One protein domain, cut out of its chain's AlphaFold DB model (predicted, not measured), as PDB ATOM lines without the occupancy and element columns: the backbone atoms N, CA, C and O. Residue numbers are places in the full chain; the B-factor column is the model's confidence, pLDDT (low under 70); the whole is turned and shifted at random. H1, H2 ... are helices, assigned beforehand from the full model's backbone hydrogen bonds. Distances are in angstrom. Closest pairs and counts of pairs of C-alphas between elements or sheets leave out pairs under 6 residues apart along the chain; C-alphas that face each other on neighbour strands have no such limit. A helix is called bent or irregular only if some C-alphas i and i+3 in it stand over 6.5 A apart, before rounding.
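AT A GLANCE: This is residues 17 to 77 and 92 to 191 of the 304 residues of an uncharacterized protein of Methylobacterium gnaphalii (UniProt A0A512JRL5). Two long helices make an open fork: the arm H2b and the first part of H3 lie side by side as a helical hairpin, and at the bend in H2 the arm H2a swings away from H3, which runs on alone in another direction. A third and still longer helix, H1, runs lengthwise past this fork as a separate rod, with an open gap between, and touches no helix. The printed part has 161 residues with three named helices, H1, H2 and H3 in that order along the chain, and no named strand, in the class all helix. The whole is extended, with a radius of gyration of the C-alphas of 27.1 A, and its outline is elongated, with spans of 86 by 46 by 38 A.

IN THESE COORDINATES: The printed part opens with H1, residues 17 to 77, the longest helix with 61 residues. It goes from C-alpha 17 at (206.190, -1.738, -277.625) to C-alpha 77 at (177.387, -19.048, -195.386), a length of 88.8 A. H1 is neither bent nor irregular, but only just: C-alphas 35 and 38 are 6.1 A apart. After the cut comes H2, residues 92 to 145, which by its hydrogen bonds was assigned as one helix but is bent, C-alphas 122 and 125 being 6.9 A apart. Its arm H2a, residues 92 to 122, is 44.7 A long and begins at C-alpha 92 at (172.766, 2.437, -193.874). Its arm H2b, residues 125 to 145, is 30.4 A long; residues 123 and 124 belong to neither arm. H3, residues 151 to 190, is 58.5 A long and ends at C-alpha 190 at (200.290, 24.128, -221.918).

HOW THE PARTS SIT: H1 is apart from H2a, from H2b and from H3. Residues 17 to 77, which belong to H1, stand free. The lines of H2a and H2b stand at 47 degrees, a steep tilt. H2b and H3 touch, with 18 pairs of C-alphas within 8 A, and the closest C-alphas are those of Ile 140 and Ala 154, 6.1 A apart. Their lines stand at a shallow tilt of 4 degrees, and they run opposite ways. Together they form a helical hairpin, with 18.4 A from centre to centre. H2a and H3 are apart, but only just, with their closest C-alphas 8.4 A from each other. Residues 92 to 121, which belong to H2, stand free, and so do residues 177 to 191, of which 177 to 190 belong to H3. In H2a, H2b and H3 every pair of O of residue i and N of residue i+4 is within hydrogen-bond range, and in H1 this holds for 55 of 57 pairs.

THE WHOLE: The two C-alphas farthest apart are those of Glu 17 and Ala 92, at 90.3 A. The first and last printed C-alphas, those of Glu 17 and Thr 191, are 60.6 A apart. The printed part has one cut: residues 78 to 91 are not printed, and C-alphas 77 and 92 are 22.0 A apart across it. The link from H1 to H2 is the link across this cut. The link from H2 to H3, five residues, is tight. The mean pLDDT of the printed part is 82.8, with means of 76 in H1, 81 in H2a, 92 in H2b and 88 in H3. Seven residues are under 70: residue 17, residues 39 to 40, residues 43 to 44 and residues 46 to 47.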
ATOM      1  N   GLU A  17     205.747  -2.314-278.898       65.81
ATOM      2  CA  GLU A  17     206.190  -1.738-277.625       65.81
ATOM      3  C   GLU A  17     205.010  -1.515-276.666       65.81
ATOM      4  O   GLU A  17     205.116  -1.811-275.476       65.81
ATOM      5  N   VAL A  18     203.854  -1.084-277.181       71.06
ATOM      6  CA  VAL A  18     202.615  -0.942-276.403       71.06
ATOM      7  C   VAL A  18     202.129  -2.300-275.893       71.06
ATOM      8  O   VAL A  18     201.830  -2.416-274.707       71.06
ATOM      9  N   LYS A  19     202.130  -3.353-276.724       75.06
ATOM     10  CA  LYS A  19     201.793  -4.720-276.277       75.06
ATOM     11  C   LYS A  19     202.750  -5.224-275.202       75.06
ATOM     12  O   LYS A  19     202.291  -5.718-274.178       75.06
ATOM     13  N   ARG A  20     204.060  -5.011-275.372       77.38
ATOM     14  CA  ARG A  20     205.056  -5.385-274.359       77.38
ATOM     15  C   ARG A  20     204.834  -4.637-273.042       77.38
ATOM     16  O   ARG A  20     204.846  -5.274-271.996       77.38
ATOM     17  N   ARG A  21     204.571  -3.325-273.075       76.25
ATOM     18  CA  ARG A  21     204.273  -2.543-271.863       76.25
ATOM     19  C   ARG A  21     202.968  -2.973-271.200       76.25
ATOM     20  O   ARG A  21     202.913  -3.001-269.976       76.25
ATOM     21  N   ILE A  22     201.937  -3.323-271.967       76.44
ATOM     22  CA  ILE A  22     200.666  -3.827-271.425       76.44
ATOM     23  C   ILE A  22     200.867  -5.198-270.769       76.44
ATOM     24  O   ILE A  22     200.405  -5.400-269.651       76.44
ATOM     25  N   GLU A  23     201.600  -6.113-271.405       80.88
ATOM     26  CA  GLU A  23     201.929  -7.426-270.828       80.88
ATOM     27  C   GLU A  23     202.818  -7.306-269.584       80.88
ATOM     28  O   GLU A  23     202.608  -8.006-268.596       80.88
ATOM     29  N   GLU A  24     203.792  -6.398-269.597       80.69
ATOM     30  CA  GLU A  24     204.683  -6.134-268.465       80.69
ATOM     31  C   GLU A  24     203.933  -5.478-267.297       80.69
ATOM     32  O   GLU A  24     204.107  -5.880-266.148       80.69
ATOM     33  N   THR A  25     203.015  -4.551-267.590       74.50
ATOM     34  CA  THR A  25     202.118  -3.954-266.589       74.50
ATOM     35  C   THR A  25     201.125  -4.985-266.047       74.50
ATOM     36  O   THR A  25     200.864  -5.005-264.847       74.50
ATOM     37  N   GLY A  26     200.622  -5.891-266.892       81.69
ATOM     38  CA  GLY A  26     199.768  -7.011-266.488       81.69
ATOM     39  C   GLY A  26     200.488  -7.970-265.539       81.69
ATOM     40  O   GLY A  26     199.978  -8.260-264.460       81.69
ATOM     41  N   ARG A  27     201.723  -8.370-265.869       80.75
ATOM     42  CA  ARG A  27     202.564  -9.202-264.990       80.75
ATOM     43  C   ARG A  27     202.928  -8.491-263.689       80.75
ATOM     44  O   ARG A  27     202.924  -9.122-262.635       80.75
ATOM     45  N   ALA A  28     203.224  -7.194-263.733       79.88
ATOM     46  CA  ALA A  28     203.471  -6.404-262.529       79.88
ATOM     47  C   ALA A  28     202.215  -6.321-261.638       79.88
ATOM     48  O   ALA A  28     202.320  -6.443-260.417       79.88
ATOM     49  N   GLY A  29     201.030  -6.185-262.242       72.50
ATOM     50  CA  GLY A  29     199.739  -6.224-261.554       72.50
ATOM     51  C   GLY A  29     199.442  -7.584-260.915       72.50
ATOM     52  O   GLY A  29     199.080  -7.639-259.740       72.50
ATOM     53  N   GLU A  30     199.670  -8.684-261.635       76.31
ATOM     54  CA  GLU A  30     199.537 -10.049-261.105       76.31
ATOM     55  C   GLU A  30     200.502 -10.303-259.942       76.31
ATOM     56  O   GLU A  30     200.099 -10.837-258.910       76.31
ATOM     57  N   GLN A  31     201.758  -9.864-260.053       77.62
ATOM     58  CA  GLN A  31     202.744  -9.991-258.977       77.62
ATOM     59  C   GLN A  31     202.399  -9.138-257.752       77.62
ATOM     60  O   GLN A  31     202.684  -9.541-256.622       77.62
ATOM     61  N   ALA A  32     201.800  -7.962-257.945       70.56
ATOM     62  CA  ALA A  32     201.312  -7.138-256.846       70.56
ATOM     63  C   ALA A  32     200.130  -7.816-256.136       70.56
ATOM     64  O   ALA A  32     200.151  -7.950-254.913       70.56
ATOM     65  N   LEU A  33     199.152  -8.332-256.887       72.94
ATOM     66  CA  LEU A  33     198.007  -9.067-256.336       72.94
ATOM     67  C   LEU A  33     198.438 -10.346-255.601       72.94
ATOM     68  O   LEU A  33     197.980 -10.585-254.485       72.94
ATOM     69  N   GLN A  34     199.387 -11.108-256.154       81.56
ATOM     70  CA  GLN A  34     199.966 -12.294-255.505       81.56
ATOM     71  C   GLN A  34     200.633 -11.980-254.159       81.56
ATOM     72  O   GLN A  34     200.681 -12.843-253.287       81.56
ATOM     73  N   LYS A  35     201.138 -10.756-253.964       77.12
ATOM     74  CA  LYS A  35     201.727 -10.316-252.689       77.12
ATOM     75  C   LYS A  35     200.684  -9.775-251.711       77.12
ATOM     76  O   LYS A  35     200.869  -9.898-250.504       77.12
ATOM     77  N   ILE A  36     199.600  -9.187-252.214       75.69
ATOM     78  CA  ILE A  36     198.553  -8.572-251.387       75.69
ATOM     79  C   ILE A  36     197.667  -9.632-250.726       75.69
ATOM     80  O   ILE A  36     197.360  -9.492-249.546       75.69
ATOM     81  N   VAL A  37     197.299 -10.702-251.436       73.19
ATOM     82  CA  VAL A  37     196.448 -11.781-250.893       73.19
ATOM     83  C   VAL A  37     197.017 -12.394-249.595       73.19
ATOM     84  O   VAL A  37     196.328 -12.337-248.576       73.19
ATOM     85  N   PRO A  38     198.275 -12.878-249.539       80.00
ATOM     86  CA  PRO A  38     198.829 -13.441-248.306       80.00
ATOM     87  C   PRO A  38     199.070 -12.383-247.218       80.00
ATOM     88  O   PRO A  38     198.994 -12.691-246.029       80.00
ATOM     89  N   ALA A  39     199.337 -11.125-247.593       68.12
ATOM     90  CA  ALA A  39     199.468 -10.031-246.632       68.12
ATOM     91  C   ALA A  39     198.122  -9.685-245.966       68.12
ATOM     92  O   ALA A  39     198.080  -9.432-244.761       68.12
ATOM     93  N   ALA A  40     197.023  -9.724-246.725       63.44
ATOM     94  CA  ALA A  40     195.671  -9.522-246.218       63.44
ATOM     95  C   ALA A  40     195.225 -10.675-245.299       63.44
ATOM     96  O   ALA A  40     194.697 -10.422-244.217       63.44
ATOM     97  N   GLU A  41     195.512 -11.929-245.665       74.12
ATOM     98  CA  GLU A  41     195.240 -13.098-244.815       74.12
ATOM     99  C   GLU A  41     196.067 -13.078-243.516       74.12
ATOM    100  O   GLU A  41     195.540 -13.334-242.430       74.12
ATOM    101  N   ALA A  42     197.349 -12.698-243.587       75.94
ATOM    102  CA  ALA A  42     198.204 -12.554-242.407       75.94
ATOM    103  C   ALA A  42     197.723 -11.436-241.464       75.94
ATOM    104  O   ALA A  42     197.804 -11.589-240.238       75.94
ATOM    105  N   ALA A  43     197.202 -10.337-242.021       62.72
ATOM    106  CA  ALA A  43     196.586  -9.256-241.258       62.72
ATOM    107  C   ALA A  43     195.284  -9.714-240.580       62.72
ATOM    108  O   ALA A  43     195.121  -9.477-239.383       62.72
ATOM    109  N   GLY A  44     194.419 -10.449-241.291       65.88
ATOM    110  CA  GLY A  44     193.216 -11.069-240.719       65.88
ATOM    111  C   GLY A  44     193.548 -11.983-239.536       65.88
ATOM    112  O   GLY A  44     193.075 -11.763-238.424       65.88
ATOM    113  N   ALA A  45     194.504 -12.899-239.712       78.81
ATOM    114  CA  ALA A  45     194.950 -13.796-238.645       78.81
ATOM    115  C   ALA A  45     195.600 -13.058-237.452       78.81
ATOM    116  O   ALA A  45     195.592 -13.541-236.316       78.81
ATOM    117  N   ALA A  46     196.226 -11.897-237.672       69.56
ATOM    118  CA  ALA A  46     196.751 -11.064-236.590       69.56
ATOM    119  C   ALA A  46     195.628 -10.406-235.772       69.56
ATOM    120  O   ALA A  46     195.707 -10.412-234.538       69.56
ATOM    121  N   VAL A  47     194.584  -9.913-236.445       67.25
ATOM    122  CA  VAL A  47     193.380  -9.356-235.814       67.25
ATOM    123  C   VAL A  47     192.631 -10.440-235.038       67.25
ATOM    124  O   VAL A  47     192.351 -10.237-233.861       67.25
ATOM    125  N   ASP A  48     192.435 -11.633-235.604       76.75
ATOM    126  CA  ASP A  48     191.767 -12.751-234.918       76.75
ATOM    127  C   ASP A  48     192.505 -13.175-233.643       76.75
ATOM    128  O   ASP A  48     191.902 -13.396-232.591       76.75
ATOM    129  N   ARG A  49     193.844 -13.214-233.683       79.62
ATOM    130  CA  ARG A  49     194.667 -13.477-232.489       79.62
ATOM    131  C   ARG A  49     194.506 -12.398-231.429       79.62
ATOM    132  O   ARG A  49     194.602 -12.695-230.238       79.62
ATOM    133  N   GLN A  50     194.314 -11.151-231.843       72.94
ATOM    134  CA  GLN A  50     194.076 -10.048-230.929       72.94
ATOM    135  C   GLN A  50     192.683 -10.163-230.305       72.94
ATOM    136  O   GLN A  50     192.588 -10.134-229.080       72.94
ATOM    137  N   THR A  51     191.646 -10.415-231.101       74.38
ATOM    138  CA  THR A  51     190.275 -10.661-230.630       74.38
ATOM    139  C   THR A  51     190.218 -11.844-229.660       74.38
ATOM    140  O   THR A  51     189.739 -11.692-228.541       74.38
ATOM    141  N   ALA A  52     190.847 -12.975-229.988       81.38
ATOM    142  CA  ALA A  52     190.906 -14.147-229.111       81.38
ATOM    143  C   ALA A  52     191.688 -13.902-227.804       81.38
ATOM    144  O   ALA A  52     191.486 -14.602-226.808       81.38
ATOM    145  N   ARG A  53     192.629 -12.945-227.775       85.56
ATOM    146  CA  ARG A  53     193.269 -12.504-226.521       85.56
ATOM    147  C   ARG A  53     192.301 -11.673-225.683       85.56
ATOM    148  O   ARG A  53     192.200 -11.923-224.486       85.56
ATOM    149  N   TRP A  54     191.577 -10.741-226.301       70.62
ATOM    150  CA  TRP A  54     190.563  -9.933-225.619       70.62
ATOM    151  C   TRP A  54     189.434 -10.789-225.046       70.62
ATOM    152  O   TRP A  54     189.072 -10.609-223.888       70.62
ATOM    153  N   GLU A  55     188.944 -11.774-225.794       84.44
ATOM    154  CA  GLU A  55     187.914 -12.706-225.323       84.44
ATOM    155  C   GLU A  55     188.398 -13.570-224.157       84.44
ATOM    156  O   GLU A  55     187.667 -13.758-223.186       84.44
ATOM    157  N   ARG A  56     189.649 -14.054-224.202       85.69
ATOM    158  CA  ARG A  56     190.251 -14.788-223.079       85.69
ATOM    159  C   ARG A  56     190.384 -13.920-221.835       85.69
ATOM    160  O   ARG A  56     190.071 -14.396-220.749       85.69
ATOM    161  N   MET A  57     190.797 -12.661-221.982       80.81
ATOM    162  CA  MET A  57     190.862 -11.721-220.860       80.81
ATOM    163  C   MET A  57     189.467 -11.393-220.315       80.81
ATOM    164  O   MET A  57     189.275 -11.399-219.104       80.81
ATOM    165  N   ALA A  58     188.476 -11.182-221.184       81.56
ATOM    166  CA  ALA A  58     187.097 -10.924-220.777       81.56
ATOM    167  C   ALA A  58     186.469 -12.132-220.065       81.56
ATOM    168  O   ALA A  58     185.768 -11.969-219.067       81.56
ATOM    169  N   LYS A  59     186.740 -13.354-220.541       81.50
ATOM    170  CA  LYS A  59     186.296 -14.589-219.889       81.50
ATOM    171  C   LYS A  59     186.978 -14.778-218.534       81.50
ATOM    172  O   LYS A  59     186.284 -14.988-217.549       81.50
ATOM    173  N   ALA A  60     188.297 -14.593-218.468       83.12
ATOM    174  CA  ALA A  60     189.043 -14.663-217.214       83.12
ATOM    175  C   ALA A  60     188.559 -13.627-216.184       83.12
ATOM    176  O   ALA A  60     188.450 -13.952-215.007       83.12
ATOM    177  N   ALA A  61     188.213 -12.407-216.614       77.25
ATOM    178  CA  ALA A  61     187.639 -11.388-215.737       77.25
ATOM    179  C   ALA A  61     186.272 -11.812-215.173       77.25
ATOM    180  O   ALA A  61     186.042 -11.695-213.972       77.25
ATOM    181  N   ARG A  62     185.387 -12.377-216.009       78.88
ATOM    182  CA  ARG A  62     184.085 -12.904-215.557       78.88
ATOM    183  C   ARG A  62     184.237 -14.085-214.600       78.88
ATOM    184  O   ARG A  62     183.530 -14.136-213.598       78.88
ATOM    185  N   ASP A  63     185.163 -14.998-214.884       77.69
ATOM    186  CA  ASP A  63     185.441 -16.153-214.026       77.69
ATOM    187  C   ASP A  63     186.031 -15.702-212.675       77.69
ATOM    188  O   ASP A  63     185.659 -16.233-211.630       77.69
ATOM    189  N   ALA A  64     186.878 -14.665-212.669       74.81
ATOM    190  CA  ALA A  64     187.422 -14.065-211.450       74.81
ATOM    191  C   ALA A  64     186.352 -13.337-210.616       74.81
ATOM    192  O   ALA A  64     186.304 -13.506-209.397       74.81
ATOM    193  N   GLU A  65     185.455 -12.574-211.247       72.75
ATOM    194  CA  GLU A  65     184.311 -11.960-210.558       72.75
ATOM    195  C   GLU A  65     183.360 -13.018-209.985       72.75
ATOM    196  O   GLU A  65     182.893 -12.885-208.852       72.75
ATOM    197  N   ALA A  66     183.087 -14.089-210.737       77.25
ATOM    198  CA  ALA A  66     182.260 -15.200-210.280       77.25
ATOM    199  C   ALA A  66     182.907 -15.937-209.099       77.25
ATOM    200  O   ALA A  66     182.213 -16.244-208.129       77.25
ATOM    201  N   ALA A  67     184.226 -16.153-209.129       75.62
ATOM    202  CA  ALA A  67     184.975 -16.737-208.021       75.62
ATOM    203  C   ALA A  67     184.974 -15.831-206.776       75.62
ATOM    204  O   ALA A  67     184.760 -16.321-205.670       75.62
ATOM    205  N   GLY A  68     185.124 -14.512-206.937       77.88
ATOM    206  CA  GLY A  68     185.026 -13.551-205.829       77.88
ATOM    207  C   GLY A  68     183.627 -13.507-205.197       77.88
ATOM    208  O   GLY A  68     183.489 -13.478-203.970       77.88
ATOM    209  N   ARG A  69     182.570 -13.578-206.019       77.75
ATOM    210  CA  ARG A  69     181.178 -13.699-205.546       77.75
ATOM    211  C   ARG A  69     180.917 -15.045-204.869       77.75
ATOM    212  O   ARG A  69     180.267 -15.093-203.831       77.75
ATOM    213  N   ALA A  70     181.452 -16.139-205.407       76.69
ATOM    214  CA  ALA A  70     181.339 -17.457-204.792       76.69
ATOM    215  C   ALA A  70     182.053 -17.499-203.433       76.69
ATOM    216  O   ALA A  70     181.469 -17.968-202.463       76.69
ATOM    217  N   GLN A  71     183.262 -16.940-203.332       74.88
ATOM    218  CA  GLN A  71     184.013 -16.894-202.080       74.88
ATOM    219  C   GLN A  71     183.321 -16.022-201.027       74.88
ATOM    220  O   GLN A  71     183.266 -16.406-199.865       74.88
ATOM    221  N   SER A  72     182.756 -14.875-201.414       77.56
ATOM    222  CA  SER A  72     181.991 -14.027-200.485       77.56
ATOM    223  C   SER A  72     180.691 -14.689-200.026       77.56
ATOM    224  O   SER A  72     180.386 -14.633-198.838       77.56
ATOM    225  N   ASN A  73     179.982 -15.401-200.908       78.56
ATOM    226  CA  ASN A  73     178.813 -16.202-200.532       78.56
ATOM    227  C   ASN A  73     179.186 -17.368-199.604       78.56
ATOM    228  O   ASN A  73     178.464 -17.648-198.652       78.56
ATOM    229  N   VAL A  74     180.321 -18.025-199.855       77.25
ATOM    230  CA  VAL A  74     180.869 -19.088-199.001       77.25
ATOM    231  C   VAL A  74     181.251 -18.527-197.630       77.25
ATOM    232  O   VAL A  74     180.845 -19.075-196.611       77.25
ATOM    233  N   ASN A  75     181.949 -17.393-197.582       79.00
ATOM    234  CA  ASN A  75     182.318 -16.731-196.331       79.00
ATOM    235  C   ASN A  75     181.076 -16.263-195.545       79.00
ATOM    236  O   ASN A  75     181.057 -16.384-194.322       79.00
ATOM    237  N   ALA A  76     180.027 -15.800-196.238       74.81
ATOM    238  CA  ALA A  76     178.744 -15.441-195.636       74.81
ATOM    239  C   ALA A  76     177.986 -16.667-195.098       74.81
ATOM    240  O   ALA A  76     177.426 -16.607-194.009       74.81
ATOM    241  N   LEU A  77     178.011 -17.794-195.818       73.69
ATOM    242  CA  LEU A  77     177.387 -19.048-195.386       73.69
ATOM    243  C   LEU A  77     178.084 -19.644-194.152       73.69
ATOM    244  O   LEU A  77     177.422 -20.218-193.291       73.69
ATOM    245  N   ALA A  92     172.381   1.147-193.303       71.56
ATOM    246  CA  ALA A  92     172.766   2.437-193.874       71.56
ATOM    247  C   ALA A  92     174.078   2.362-194.678       71.56
ATOM    248  O   ALA A  92     174.142   2.917-195.771       71.56
ATOM    249  N   THR A  93     175.086   1.619-194.209       79.94
ATOM    250  CA  THR A  93     176.348   1.442-194.950       79.94
ATOM    251  C   THR A  93     176.153   0.674-196.257       79.94
ATOM    252  O   THR A  93     176.757   1.036-197.268       79.94
ATOM    253  N   VAL A  94     175.271  -0.332-196.293       81.75
ATOM    254  CA  VAL A  94     174.925  -1.048-197.534       81.75
ATOM    255  C   VAL A  94     174.195  -0.133-198.522       81.75
ATOM    256  O   VAL A  94     174.516  -0.160-199.711       81.75
ATOM    257  N   PHE A  95     173.270   0.712-198.056       82.94
ATOM    258  CA  PHE A  95     172.587   1.683-198.918       82.94
ATOM    259  C   PHE A  95     173.529   2.777-199.433       82.94
ATOM    260  O   PHE A  95     173.466   3.123-200.611       82.94
ATOM    261  N   GLU A  96     174.447   3.279-198.605       81.38
ATOM    262  CA  GLU A  96     175.481   4.227-199.037       81.38
ATOM    263  C   GLU A  96     176.438   3.598-200.056       81.38
ATOM    264  O   GLU A  96     176.785   4.227-201.056       81.38
ATOM    265  N   MET A  97     176.836   2.341-199.843       82.00
ATOM    266  CA  MET A  97     177.669   1.597-200.785       82.00
ATOM    267  C   MET A  97     176.935   1.355-202.109       82.00
ATOM    268  O   MET A  97     177.521   1.554-203.170       82.00
ATOM    269  N   GLN A  98     175.652   0.982-202.073       86.38
ATOM    270  CA  GLN A  98     174.837   0.834-203.281       86.38
ATOM    271  C   GLN A  98     174.627   2.163-204.006       86.38
ATOM    272  O   GLN A  98     174.697   2.189-205.231       86.38
ATOM    273  N   ALA A  99     174.421   3.267-203.284       80.88
ATOM    274  CA  ALA A  99     174.297   4.595-203.879       80.88
ATOM    275  C   ALA A  99     175.602   5.023-204.565       80.88
ATOM    276  O   ALA A  99     175.571   5.462-205.711       80.88
ATOM    277  N   ARG A 100     176.759   4.806-203.922       84.19
ATOM    278  CA  ARG A 100     178.076   5.066-204.527       84.19
ATOM    279  C   ARG A 100     178.337   4.175-205.739       84.19
ATOM    280  O   ARG A 100     178.757   4.682-206.770       84.19
ATOM    281  N   ALA A 101     178.016   2.884-205.659       79.44
ATOM    282  CA  ALA A 101     178.145   1.966-206.791       79.44
ATOM    283  C   ALA A 101     177.216   2.352-207.957       79.44
ATOM    284  O   ALA A 101     177.610   2.269-209.120       79.44
ATOM    285  N   ALA A 102     175.998   2.817-207.665       78.06
ATOM    286  CA  ALA A 102     175.064   3.313-208.670       78.06
ATOM    287  C   ALA A 102     175.549   4.627-209.300       78.06
ATOM    288  O   ALA A 102     175.493   4.769-210.521       78.06
ATOM    289  N   GLU A 103     176.079   5.560-208.507       82.31
ATOM    290  CA  GLU A 103     176.714   6.781-209.013       82.31
ATOM    291  C   GLU A 103     177.942   6.471-209.874       82.31
ATOM    292  O   GLU A 103     178.127   7.076-210.928       82.31
ATOM    293  N   GLU A 104     178.782   5.519-209.468       83.38
ATOM    294  CA  GLU A 104     179.942   5.075-210.242       83.38
ATOM    295  C   GLU A 104     179.518   4.421-211.557       83.38
ATOM    296  O   GLU A 104     180.058   4.768-212.608       83.38
ATOM    297  N   ALA A 105     178.493   3.566-211.543       78.75
ATOM    298  CA  ALA A 105     177.919   2.985-212.754       78.75
ATOM    299  C   ALA A 105     177.318   4.063-213.679       78.75
ATOM    300  O   ALA A 105     177.489   4.019-214.903       78.75
ATOM    301  N   GLN A 106     176.664   5.084-213.119       81.44
ATOM    302  CA  GLN A 106     176.171   6.238-213.878       81.44
ATOM    303  C   GLN A 106     177.317   7.067-214.470       81.44
ATOM    304  O   GLN A 106     177.260   7.458-215.635       81.44
ATOM    305  N   ARG A 107     178.401   7.295-213.724       86.50
ATOM    306  CA  ARG A 107     179.593   7.993-214.234       86.50
ATOM    307  C   ARG A 107     180.280   7.198-215.343       86.50
ATOM    308  O   ARG A 107     180.645   7.784-216.360       86.50
ATOM    309  N   GLN A 108     180.411   5.883-215.184       81.94
ATOM    310  CA  GLN A 108     180.993   4.994-216.194       81.94
ATOM    311  C   GLN A 108     180.136   4.943-217.462       81.94
ATOM    312  O   GLN A 108     180.659   5.097-218.563       81.94
ATOM    313  N   SER A 109     178.815   4.804-217.328       77.94
ATOM    314  CA  SER A 109     177.900   4.840-218.476       77.94
ATOM    315  C   SER A 109     177.890   6.201-219.175       77.94
ATOM    316  O   SER A 109     177.892   6.249-220.403       77.94
ATOM    317  N   ALA A 110     177.966   7.310-218.434       85.56
ATOM    318  CA  ALA A 110     178.094   8.645-219.014       85.56
ATOM    319  C   ALA A 110     179.436   8.839-219.745       85.56
ATOM    320  O   ALA A 110     179.471   9.478-220.800       85.56
ATOM    321  N   ALA A 111     180.533   8.283-219.222       86.81
ATOM    322  CA  ALA A 111     181.836   8.289-219.886       86.81
ATOM    323  C   ALA A 111     181.801   7.477-221.191       86.81
ATOM    324  O   ALA A 111     182.117   8.014-222.252       86.81
ATOM    325  N   LEU A 112     181.289   6.243-221.138       85.00
ATOM    326  CA  LEU A 112     181.084   5.390-222.312       85.00
ATOM    327  C   LEU A 112     180.169   6.054-223.347       85.00
ATOM    328  O   LEU A 112     180.444   6.000-224.541       85.00
ATOM    329  N   ALA A 113     179.101   6.732-222.922       83.12
ATOM    330  CA  ALA A 113     178.206   7.446-223.829       83.12
ATOM    331  C   ALA A 113     178.919   8.595-224.562       83.12
ATOM    332  O   ALA A 113     178.700   8.788-225.759       83.12
ATOM    333  N   ARG A 114     179.802   9.337-223.877       86.88
ATOM    334  CA  ARG A 114     180.624  10.393-224.495       86.88
ATOM    335  C   ARG A 114     181.632   9.814-225.478       86.88
ATOM    336  O   ARG A 114     181.785  10.353-226.572       86.88
ATOM    337  N   GLU A 115     182.274   8.708-225.117       80.25
ATOM    338  CA  GLU A 115     183.180   7.991-226.013       80.25
ATOM    339  C   GLU A 115     182.437   7.522-227.263       80.25
ATOM    340  O   GLU A 115     182.808   7.900-228.371       80.25
ATOM    341  N   MET A 116     181.319   6.809-227.108       80.19
ATOM    342  CA  MET A 116     180.492   6.348-228.227       80.19
ATOM    343  C   MET A 116     179.988   7.503-229.099       80.19
ATOM    344  O   MET A 116     179.969   7.379-230.324       80.19
ATOM    345  N   ALA A 117     179.616   8.642-228.503       77.94
ATOM    346  CA  ALA A 117     179.240   9.843-229.246       77.94
ATOM    347  C   ALA A 117     180.418  10.412-230.052       77.94
ATOM    348  O   ALA A 117     180.238  10.790-231.209       77.94
ATOM    349  N   SER A 118     181.630  10.419-229.485       81.56
ATOM    350  CA  SER A 118     182.840  10.859-230.188       81.56
ATOM    351  C   SER A 118     183.219   9.927-231.343       81.56
ATOM    352  O   SER A 118     183.531  10.406-232.433       81.56
ATOM    353  N   LEU A 119     183.111   8.606-231.149       77.94
ATOM    354  CA  LEU A 119     183.341   7.625-232.207       77.94
ATOM    355  C   LEU A 119     182.290   7.777-233.306       77.94
ATOM    356  O   LEU A 119     182.635   7.833-234.482       77.94
ATOM    357  N   ARG A 120     181.008   7.920-232.949       76.69
ATOM    358  CA  ARG A 120     179.952   8.185-233.932       76.69
ATOM    359  C   ARG A 120     180.227   9.460-234.722       76.69
ATOM    360  O   ARG A 120     180.153   9.425-235.941       76.69
ATOM    361  N   ALA A 121     180.602  10.556-234.070       77.81
ATOM    362  CA  ALA A 121     180.925  11.798-234.769       77.81
ATOM    363  C   ALA A 121     182.078  11.630-235.780       77.81
ATOM    364  O   ALA A 121     182.060  12.265-236.832       77.81
ATOM    365  N   GLN A 122     183.050  10.762-235.487       76.25
ATOM    366  CA  GLN A 122     184.182  10.487-236.377       76.25
ATOM    367  C   GLN A 122     183.828   9.524-237.521       76.25
ATOM    368  O   GLN A 122     184.233   9.756-238.657       76.25
ATOM    369  N   PHE A 123     183.071   8.460-237.243       77.25
ATOM    370  CA  PHE A 123     182.869   7.356-238.189       77.25
ATOM    371  C   PHE A 123     181.535   7.399-238.945       77.25
ATOM    372  O   PHE A 123     181.457   6.865-240.049       77.25
ATOM    373  N   VAL A 124     180.497   8.052-238.413       83.12
ATOM    374  CA  VAL A 124     179.182   8.142-239.078       83.12
ATOM    375  C   VAL A 124     179.253   8.867-240.429       83.12
ATOM    376  O   VAL A 124     178.665   8.354-241.377       83.12
ATOM    377  N   PRO A 125     179.989   9.986-240.591       85.06
ATOM    378  CA  PRO A 125     180.094  10.643-241.896       85.06
ATOM    379  C   PRO A 125     180.756   9.767-242.968       85.06
ATOM    380  O   PRO A 125     180.351   9.803-244.128       85.06
ATOM    381  N   LEU A 126     181.754   8.960-242.586       83.31
ATOM    382  CA  LEU A 126     182.426   8.039-243.505       83.31
ATOM    383  C   LEU A 126     181.518   6.859-243.867       83.31
ATOM    384  O   LEU A 126     181.449   6.472-245.030       83.31
ATOM    385  N   ALA A 127     180.795   6.319-242.884       85.25
ATOM    386  CA  ALA A 127     179.834   5.245-243.103       85.25
ATOM    387  C   ALA A 127     178.699   5.676-244.049       85.25
ATOM    388  O   ALA A 127     178.362   4.934-244.968       85.25
ATOM    389  N   ASP A 128     178.164   6.890-243.884       88.62
ATOM    390  CA  ASP A 128     177.146   7.453-244.782       88.62
ATOM    391  C   ASP A 128     177.697   7.664-246.203       88.62
ATOM    392  O   ASP A 128     177.071   7.262-247.182       88.62
ATOM    393  N   ALA A 129     178.912   8.210-246.342       88.00
ATOM    394  CA  ALA A 129     179.560   8.361-247.648       88.00
ATOM    395  C   ALA A 129     179.783   7.009-248.355       88.00
ATOM    396  O   ALA A 129     179.502   6.884-249.549       88.00
ATOM    397  N   ALA A 130     180.236   5.989-247.623       88.69
ATOM    398  CA  ALA A 130     180.427   4.640-248.153       88.69
ATOM    399  C   ALA A 130     179.099   3.993-248.573       88.69
ATOM    400  O   ALA A 130     179.021   3.378-249.636       88.69
ATOM    401  N   GLN A 131     178.041   4.175-247.781       92.62
ATOM    402  CA  GLN A 131     176.714   3.658-248.102       92.62
ATOM    403  C   GLN A 131     176.146   4.305-249.373       92.62
ATOM    404  O   GLN A 131     175.624   3.601-250.235       92.62
ATOM    405  N   ARG A 132     176.292   5.627-249.531       90.56
ATOM    406  CA  ARG A 132     175.875   6.338-250.752       90.56
ATOM    407  C   ARG A 132     176.635   5.856-251.981       90.56
ATOM    408  O   ARG A 132     176.021   5.636-253.018       90.56
ATOM    409  N   TYR A 133     177.942   5.633-251.851       93.12
ATOM    410  CA  TYR A 133     178.759   5.078-252.929       93.12
ATOM    411  C   TYR A 133     178.276   3.680-253.345       93.12
ATOM    412  O   TYR A 133     178.064   3.423-254.527       93.12
ATOM    413  N   GLN A 134     178.019   2.790-252.381       93.75
ATOM    414  CA  GLN A 134     177.481   1.452-252.657       93.75
ATOM    415  C   GLN A 134     176.109   1.503-253.344       93.75
ATOM    416  O   GLN A 134     175.875   0.764-254.302       93.75
ATOM    417  N   GLN A 135     175.220   2.388-252.889       96.00
ATOM    418  CA  GLN A 135     173.914   2.601-253.518       96.00
ATOM    419  C   GLN A 135     174.069   3.092-254.961       96.00
ATOM    420  O   GLN A 135     173.493   2.492-255.866       96.00
ATOM    421  N   ALA A 136     174.917   4.096-255.196       93.94
ATOM    422  CA  ALA A 136     175.169   4.639-256.527       93.94
ATOM    423  C   ALA A 136     175.713   3.577-257.498       93.94
ATOM    424  O   ALA A 136     175.251   3.490-258.635       93.94
ATOM    425  N   LEU A 137     176.632   2.711-257.050       95.81
ATOM    426  CA  LEU A 137     177.107   1.589-257.866       95.81
ATOM    427  C   LEU A 137     175.972   0.623-258.225       95.81
ATOM    428  O   LEU A 137     175.831   0.255-259.390       95.81
ATOM    429  N   SER A 138     175.125   0.268-257.254       96.56
ATOM    430  CA  SER A 138     173.980  -0.616-257.501       96.56
ATOM    431  C   SER A 138     172.957  -0.005-258.468       96.56
ATOM    432  O   SER A 138     172.335  -0.721-259.253       96.56
ATOM    433  N   ASP A 139     172.795   1.317-258.452       95.94
ATOM    434  CA  ASP A 139     171.894   2.044-259.347       95.94
ATOM    435  C   ASP A 139     172.442   2.076-260.772       95.94
ATOM    436  O   ASP A 139     171.701   1.825-261.725       95.94
ATOM    437  N   ILE A 140     173.750   2.311-260.919       95.19
ATOM    438  CA  ILE A 140     174.452   2.259-262.206       95.19
ATOM    439  C   ILE A 140     174.345   0.855-262.808       95.19
ATOM    440  O   ILE A 140     174.022   0.718-263.988       95.19
ATOM    441  N   ASP A 141     174.554  -0.190-262.006       95.31
ATOM    442  CA  ASP A 141     174.463  -1.577-262.464       95.31
ATOM    443  C   ASP A 141     173.044  -1.928-262.924       95.31
ATOM    444  O   ASP A 141     172.864  -2.523-263.991       95.31
ATOM    445  N   ARG A 142     172.021  -1.500-262.172       96.62
ATOM    446  CA  ARG A 142     170.614  -1.674-262.559       96.62
ATOM    447  C   ARG A 142     170.270  -0.915-263.838       96.62
ATOM    448  O   ARG A 142     169.600  -1.472-264.704       96.62
ATOM    449  N   ALA A 143     170.743   0.320-263.986       95.75
ATOM    450  CA  ALA A 143     170.525   1.119-265.188       95.75
ATOM    451  C   ALA A 143     171.213   0.506-266.419       95.75
ATOM    452  O   ALA A 143     170.635   0.502-267.508       95.75
ATOM    453  N   GLN A 144     172.414  -0.055-266.249       96.38
ATOM    454  CA  GLN A 144     173.131  -0.756-267.313       96.38
ATOM    455  C   GLN A 144     172.405  -2.053-267.702       96.38
ATOM    456  O   GLN A 144     172.208  -2.312-268.888       96.38
ATOM    457  N   ALA A 145     171.966  -2.848-266.720       94.94
ATOM    458  CA  ALA A 145     171.226  -4.088-266.956       94.94
ATOM    459  C   ALA A 145     169.866  -3.844-267.632       94.94
ATOM    460  O   ALA A 145     169.452  -4.624-268.485       94.94
ATOM    461  N   ALA A 146     169.195  -2.738-267.297       95.88
ATOM    462  CA  ALA A 146     167.957  -2.304-267.941       95.88
ATOM    463  C   ALA A 146     168.170  -1.693-269.344       95.88
ATOM    464  O   ALA A 146     167.196  -1.345-270.008       95.88
ATOM    465  N   GLY A 147     169.421  -1.525-269.790       94.12
ATOM    466  CA  GLY A 147     169.758  -0.889-271.067       94.12
ATOM    467  C   GLY A 147     169.516   0.624-271.105       94.12
ATOM    468  O   GLY A 147     169.568   1.220-272.177       94.12
ATOM    469  N   ALA A 148     169.262   1.258-269.954       95.69
ATOM    470  CA  ALA A 148     169.027   2.697-269.848       95.69
ATOM    471  C   ALA A 148     170.311   3.525-270.050       95.69
ATOM    472  O   ALA A 148     170.237   4.693-270.428       95.69
ATOM    473  N   ILE A 149     171.480   2.922-269.810       95.69
ATOM    474  CA  ILE A 149     172.803   3.513-270.056       95.69
ATOM    475  C   ILE A 149     173.707   2.520-270.791       95.69
ATOM    476  O   ILE A 149     173.608   1.306-270.600       95.69
ATOM    477  N   SER A 150     174.619   3.032-271.618       96.62
ATOM    478  CA  SER A 150     175.636   2.205-272.274       96.62
ATOM    479  C   SER A 150     176.749   1.791-271.301       96.62
ATOM    480  O   SER A 150     176.966   2.423-270.267       96.62
ATOM    481  N   GLY A 151     177.528   0.762-271.656       92.44
ATOM    482  CA  GLY A 151     178.687   0.343-270.854       92.44
ATOM    483  C   GLY A 151     179.747   1.442-270.677       92.44
ATOM    484  O   GLY A 151     180.328   1.558-269.601       92.44
ATOM    485  N   SER A 152     179.960   2.295-271.687       93.94
ATOM    486  CA  SER A 152     180.860   3.452-271.563       93.94
ATOM    487  C   SER A 152     180.308   4.512-270.606       93.94
ATOM    488  O   SER A 152     181.039   5.002-269.751       93.94
ATOM    489  N   GLN A 153     179.004   4.802-270.670       94.75
ATOM    490  CA  GLN A 153     178.344   5.736-269.753       94.75
ATOM    491  C   GLN A 153     178.338   5.225-268.306       94.75
ATOM    492  O   GLN A 153     178.503   6.015-267.375       94.75
ATOM    493  N   ALA A 154     178.184   3.913-268.106       93.56
ATOM    494  CA  ALA A 154     178.282   3.283-266.792       93.56
ATOM    495  C   ALA A 154     179.699   3.407-266.208       93.56
ATOM    496  O   ALA A 154     179.847   3.733-265.033       93.56
ATOM    497  N   LEU A 155     180.744   3.216-267.022       94.00
ATOM    498  CA  LEU A 155     182.134   3.416-266.596       94.00
ATOM    499  C   LEU A 155     182.403   4.866-266.177       94.00
ATOM    500  O   LEU A 155     182.949   5.091-265.097       94.00
ATOM    501  N   ASP A 156     181.961   5.844-266.971       95.19
ATOM    502  CA  ASP A 156     182.104   7.265-266.634       95.19
ATOM    503  C   ASP A 156     181.322   7.642-265.367       95.19
ATOM    504  O   ASP A 156     181.767   8.469-264.567       95.19
ATOM    505  N   ALA A 157     180.148   7.040-265.153       94.38
ATOM    506  CA  ALA A 157     179.380   7.208-263.924       94.38
ATOM    507  C   ALA A 157     180.133   6.645-262.712       94.38
ATOM    508  O   ALA A 157     180.346   7.381-261.751       94.38
ATOM    509  N   ARG A 158     180.632   5.402-262.781       94.88
ATOM    510  CA  ARG A 158     181.417   4.795-261.693       94.88
ATOM    511  C   ARG A 158     182.654   5.626-261.357       94.88
ATOM    512  O   ARG A 158     182.914   5.877-260.188       94.88
ATOM    513  N   LEU A 159     183.371   6.122-262.368       95.81
ATOM    514  CA  LEU A 159     184.568   6.942-262.167       95.81
ATOM    515  C   LEU A 159     184.258   8.269-261.451       95.81
ATOM    516  O   LEU A 159     185.047   8.728-260.625       95.81
ATOM    517  N   ARG A 160     183.114   8.896-261.762       94.44
ATOM    518  CA  ARG A 160     182.645  10.103-261.062       94.44
ATOM    519  C   ARG A 160     182.309   9.810-259.602       94.44
ATOM    520  O   ARG A 160     182.739  10.569-258.739       94.44
ATOM    521  N   GLU A 161     181.615   8.707-259.336       93.50
ATOM    522  CA  GLU A 161     181.272   8.296-257.970       93.50
ATOM    523  C   GLU A 161     182.516   7.951-257.141       93.50
ATOM    524  O   GLU A 161     182.627   8.373-255.991       93.50
ATOM    525  N   THR A 162     183.503   7.258-257.726       93.81
ATOM    526  CA  THR A 162     184.772   6.959-257.043       93.81
ATOM    527  C   THR A 162     185.502   8.241-256.648       93.81
ATOM    528  O   THR A 162     185.900   8.381-255.494       93.81
ATOM    529  N   ARG A 163     185.607   9.220-257.556       94.62
ATOM    530  CA  ARG A 163     186.227  10.522-257.251       94.62
ATOM    531  C   ARG A 163     185.479  11.271-256.147       94.62
ATOM    532  O   ARG A 163     186.109  11.810-255.246       94.62
ATOM    533  N   ALA A 164     184.146  11.267-256.176       91.31
ATOM    534  CA  ALA A 164     183.338  11.903-255.138       91.31
ATOM    535  C   ALA A 164     183.551  11.255-253.754       91.31
ATOM    536  O   ALA A 164     183.631  11.957-252.741       91.31
ATOM    537  N   TYR A 165     183.685   9.926-253.704       91.19
ATOM    538  CA  TYR A 165     183.999   9.192-252.478       91.19
ATOM    539  C   TYR A 165     185.423   9.482-251.964       91.19
ATOM    540  O   TYR A 165     185.620   9.720-250.767       91.19
ATOM    541  N   GLU A 166     186.414   9.519-252.856       92.25
ATOM    542  CA  GLU A 166     187.799   9.889-252.530       92.25
ATOM    543  C   GLU A 166     187.897  11.327-252.000       92.25
ATOM    544  O   GLU A 166     188.582  11.578-251.001       92.25
ATOM    545  N   ASP A 167     187.162  12.265-252.600       91.31
ATOM    546  CA  ASP A 167     187.087  13.658-252.156       91.31
ATOM    547  C   ASP A 167     186.466  13.776-250.756       91.31
ATOM    548  O   ASP A 167     186.980  14.507-249.896       91.31
ATOM    549  N   ALA A 168     185.380  13.037-250.498       88.81
ATOM    550  CA  ALA A 168     184.741  12.978-249.187       88.81
ATOM    551  C   ALA A 168     185.701  12.419-248.123       88.81
ATOM    552  O   ALA A 168     185.850  13.014-247.052       88.81
ATOM    553  N   THR A 169     186.411  11.337-248.448       88.44
ATOM    554  CA  THR A 169     187.404  10.706-247.565       88.44
ATOM    555  C   THR A 169     188.557  11.667-247.265       88.44
ATOM    556  O   THR A 169     188.836  11.968-246.104       88.44
ATOM    557  N   SER A 170     189.143  12.271-248.300       89.81
ATOM    558  CA  SER A 170     190.244  13.236-248.177       89.81
ATOM    559  C   SER A 170     189.849  14.482-247.377       89.81
ATOM    560  O   SER A 170     190.674  15.114-246.710       89.81
ATOM    561  N   LYS A 171     188.583  14.909-247.448       88.00
ATOM    562  CA  LYS A 171     188.067  16.014-246.628       88.00
ATOM    563  C   LYS A 171     187.995  15.623-245.152       88.00
ATOM    564  O   LYS A 171     188.444  16.402-244.311       88.00
ATOM    565  N   ILE A 172     187.474  14.434-244.843       85.75
ATOM    566  CA  ILE A 172     187.390  13.916-243.469       85.75
ATOM    567  C   ILE A 172     188.795  13.762-242.874       85.75
ATOM    568  O   ILE A 172     189.039  14.219-241.757       85.75
ATOM    569  N   GLU A 173     189.744  13.214-243.631       86.81
ATOM    570  CA  GLU A 173     191.139  13.082-243.203       86.81
ATOM    571  C   GLU A 173     191.787  14.435-242.902       86.81
ATOM    572  O   GLU A 173     192.392  14.608-241.843       86.81
ATOM    573  N   ARG A 174     191.610  15.428-243.786       88.62
ATOM    574  CA  ARG A 174     192.117  16.794-243.565       88.62
ATOM    575  C   ARG A 174     191.518  17.432-242.316       88.62
ATOM    576  O   ARG A 174     192.243  18.070-241.556       88.62
ATOM    577  N   MET A 175     190.223  17.238-242.067       84.12
ATOM    578  CA  MET A 175     189.570  17.713-240.844       84.12
ATOM    579  C   MET A 175     190.110  17.004-239.593       84.12
ATOM    580  O   MET A 175     190.372  17.657-238.583       84.12
ATOM    581  N   GLY A 176     190.340  15.690-239.662       84.81
ATOM    582  CA  GLY A 176     190.948  14.917-238.580       84.81
ATOM    583  C   GLY A 176     192.388  15.346-238.285       84.81
ATOM    584  O   GLY A 176     192.751  15.539-237.126       84.81
ATOM    585  N   ALA A 177     193.198  15.562-239.322       84.94
ATOM    586  CA  ALA A 177     194.560  16.074-239.199       84.94
ATOM    587  C   ALA A 177     194.584  17.493-238.611       84.94
ATOM    588  O   ALA A 177     195.376  17.762-237.710       84.94
ATOM    589  N   ALA A 178     193.681  18.375-239.051       84.25
ATOM    590  CA  ALA A 178     193.538  19.719-238.494       84.25
ATOM    591  C   ALA A 178     193.133  19.687-237.010       84.25
ATOM    592  O   ALA A 178     193.703  20.420-236.205       84.25
ATOM    593  N   SER A 179     192.210  18.798-236.628       83.56
ATOM    594  CA  SER A 179     191.811  18.597-235.229       83.56
ATOM    595  C   SER A 179     192.978  18.099-234.367       83.56
ATOM    596  O   SER A 179     193.256  18.664-233.309       83.56
ATOM    597  N   LYS A 180     193.743  17.112-234.855       82.19
ATOM    598  CA  LYS A 180     194.966  16.631-234.188       82.19
ATOM    599  C   LYS A 180     196.012  17.735-234.050       82.19
ATOM    600  O   LYS A 180     196.579  17.893-232.975       82.19
ATOM    601  N   ALA A 181     196.248  18.518-235.100       85.38
ATOM    602  CA  ALA A 181     197.187  19.634-235.065       85.38
ATOM    603  C   ALA A 181     196.746  20.724-234.075       85.38
ATOM    604  O   ALA A 181     197.574  21.250-233.337       85.38
ATOM    605  N   ALA A 182     195.447  21.029-234.000       84.56
ATOM    606  CA  ALA A 182     194.896  21.980-233.036       84.56
ATOM    607  C   ALA A 182     195.013  21.476-231.585       84.56
ATOM    608  O   ALA A 182     195.384  22.242-230.689       84.56
ATOM    609  N   ALA A 183     194.755  20.186-231.351       82.00
ATOM    610  CA  ALA A 183     194.967  19.548-230.055       82.00
ATOM    611  C   ALA A 183     196.453  19.570-229.667       82.00
ATOM    612  O   ALA A 183     196.793  20.002-228.568       82.00
ATOM    613  N   GLN A 184     197.345  19.214-230.596       82.38
ATOM    614  CA  GLN A 184     198.789  19.257-230.380       82.38
ATOM    615  C   GLN A 184     199.277  20.679-230.098       82.38
ATOM    616  O   GLN A 184     200.069  20.881-229.186       82.38
ATOM    617  N   ALA A 185     198.780  21.685-230.821       82.31
ATOM    618  CA  ALA A 185     199.109  23.083-230.562       82.31
ATOM    619  C   ALA A 185     198.630  23.537-229.174       82.31
ATOM    620  O   ALA A 185     199.320  24.306-228.510       82.31
ATOM    621  N   SER A 186     197.479  23.046-228.712       81.19
ATOM    622  CA  SER A 186     196.965  23.336-227.367       81.19
ATOM    623  C   SER A 186     197.835  22.694-226.284       81.19
ATOM    624  O   SER A 186     198.202  23.363-225.319       81.19
ATOM    625  N   VAL A 187     198.253  21.440-226.488       82.50
ATOM    626  CA  VAL A 187     199.201  20.743-225.607       82.50
ATOM    627  C   VAL A 187     200.564  21.429-225.610       82.50
ATOM    628  O   VAL A 187     201.126  21.620-224.541       82.50
ATOM    629  N   ASN A 188     201.071  21.871-226.762       77.62
ATOM    630  CA  ASN A 188     202.344  22.590-226.873       77.62
ATOM    631  C   ASN A 188     202.302  23.985-226.222       77.62
ATOM    632  O   ASN A 188     203.347  24.522-225.882       77.62
ATOM    633  N   ARG A 189     201.120  24.598-226.061       75.44
ATOM    634  CA  ARG A 189     200.968  25.850-225.291       75.44
ATOM    635  C   ARG A 189     200.958  25.608-223.783       75.44
ATOM    636  O   ARG A 189     201.391  26.474-223.035       75.44
ATOM    637  N   GLN A 190     200.409  24.476-223.340       76.56
ATOM    638  CA  GLN A 190     200.290  24.128-221.918       76.56
ATOM    639  C   GLN A 190     201.542  23.427-221.385       76.56
ATOM    640  O   GLN A 190     201.940  23.621-220.240       76.56
ATOM    641  N   THR A 191     202.178  22.626-222.231       73.81
ATOM    642  CA  THR A 191     203.471  22.006-221.980       73.81
ATOM    643  C   THR A 191     204.527  22.995-222.437       73.81
ATOM    644  O   THR A 191     204.587  23.295-223.624       73.81
TER     645      THR A 191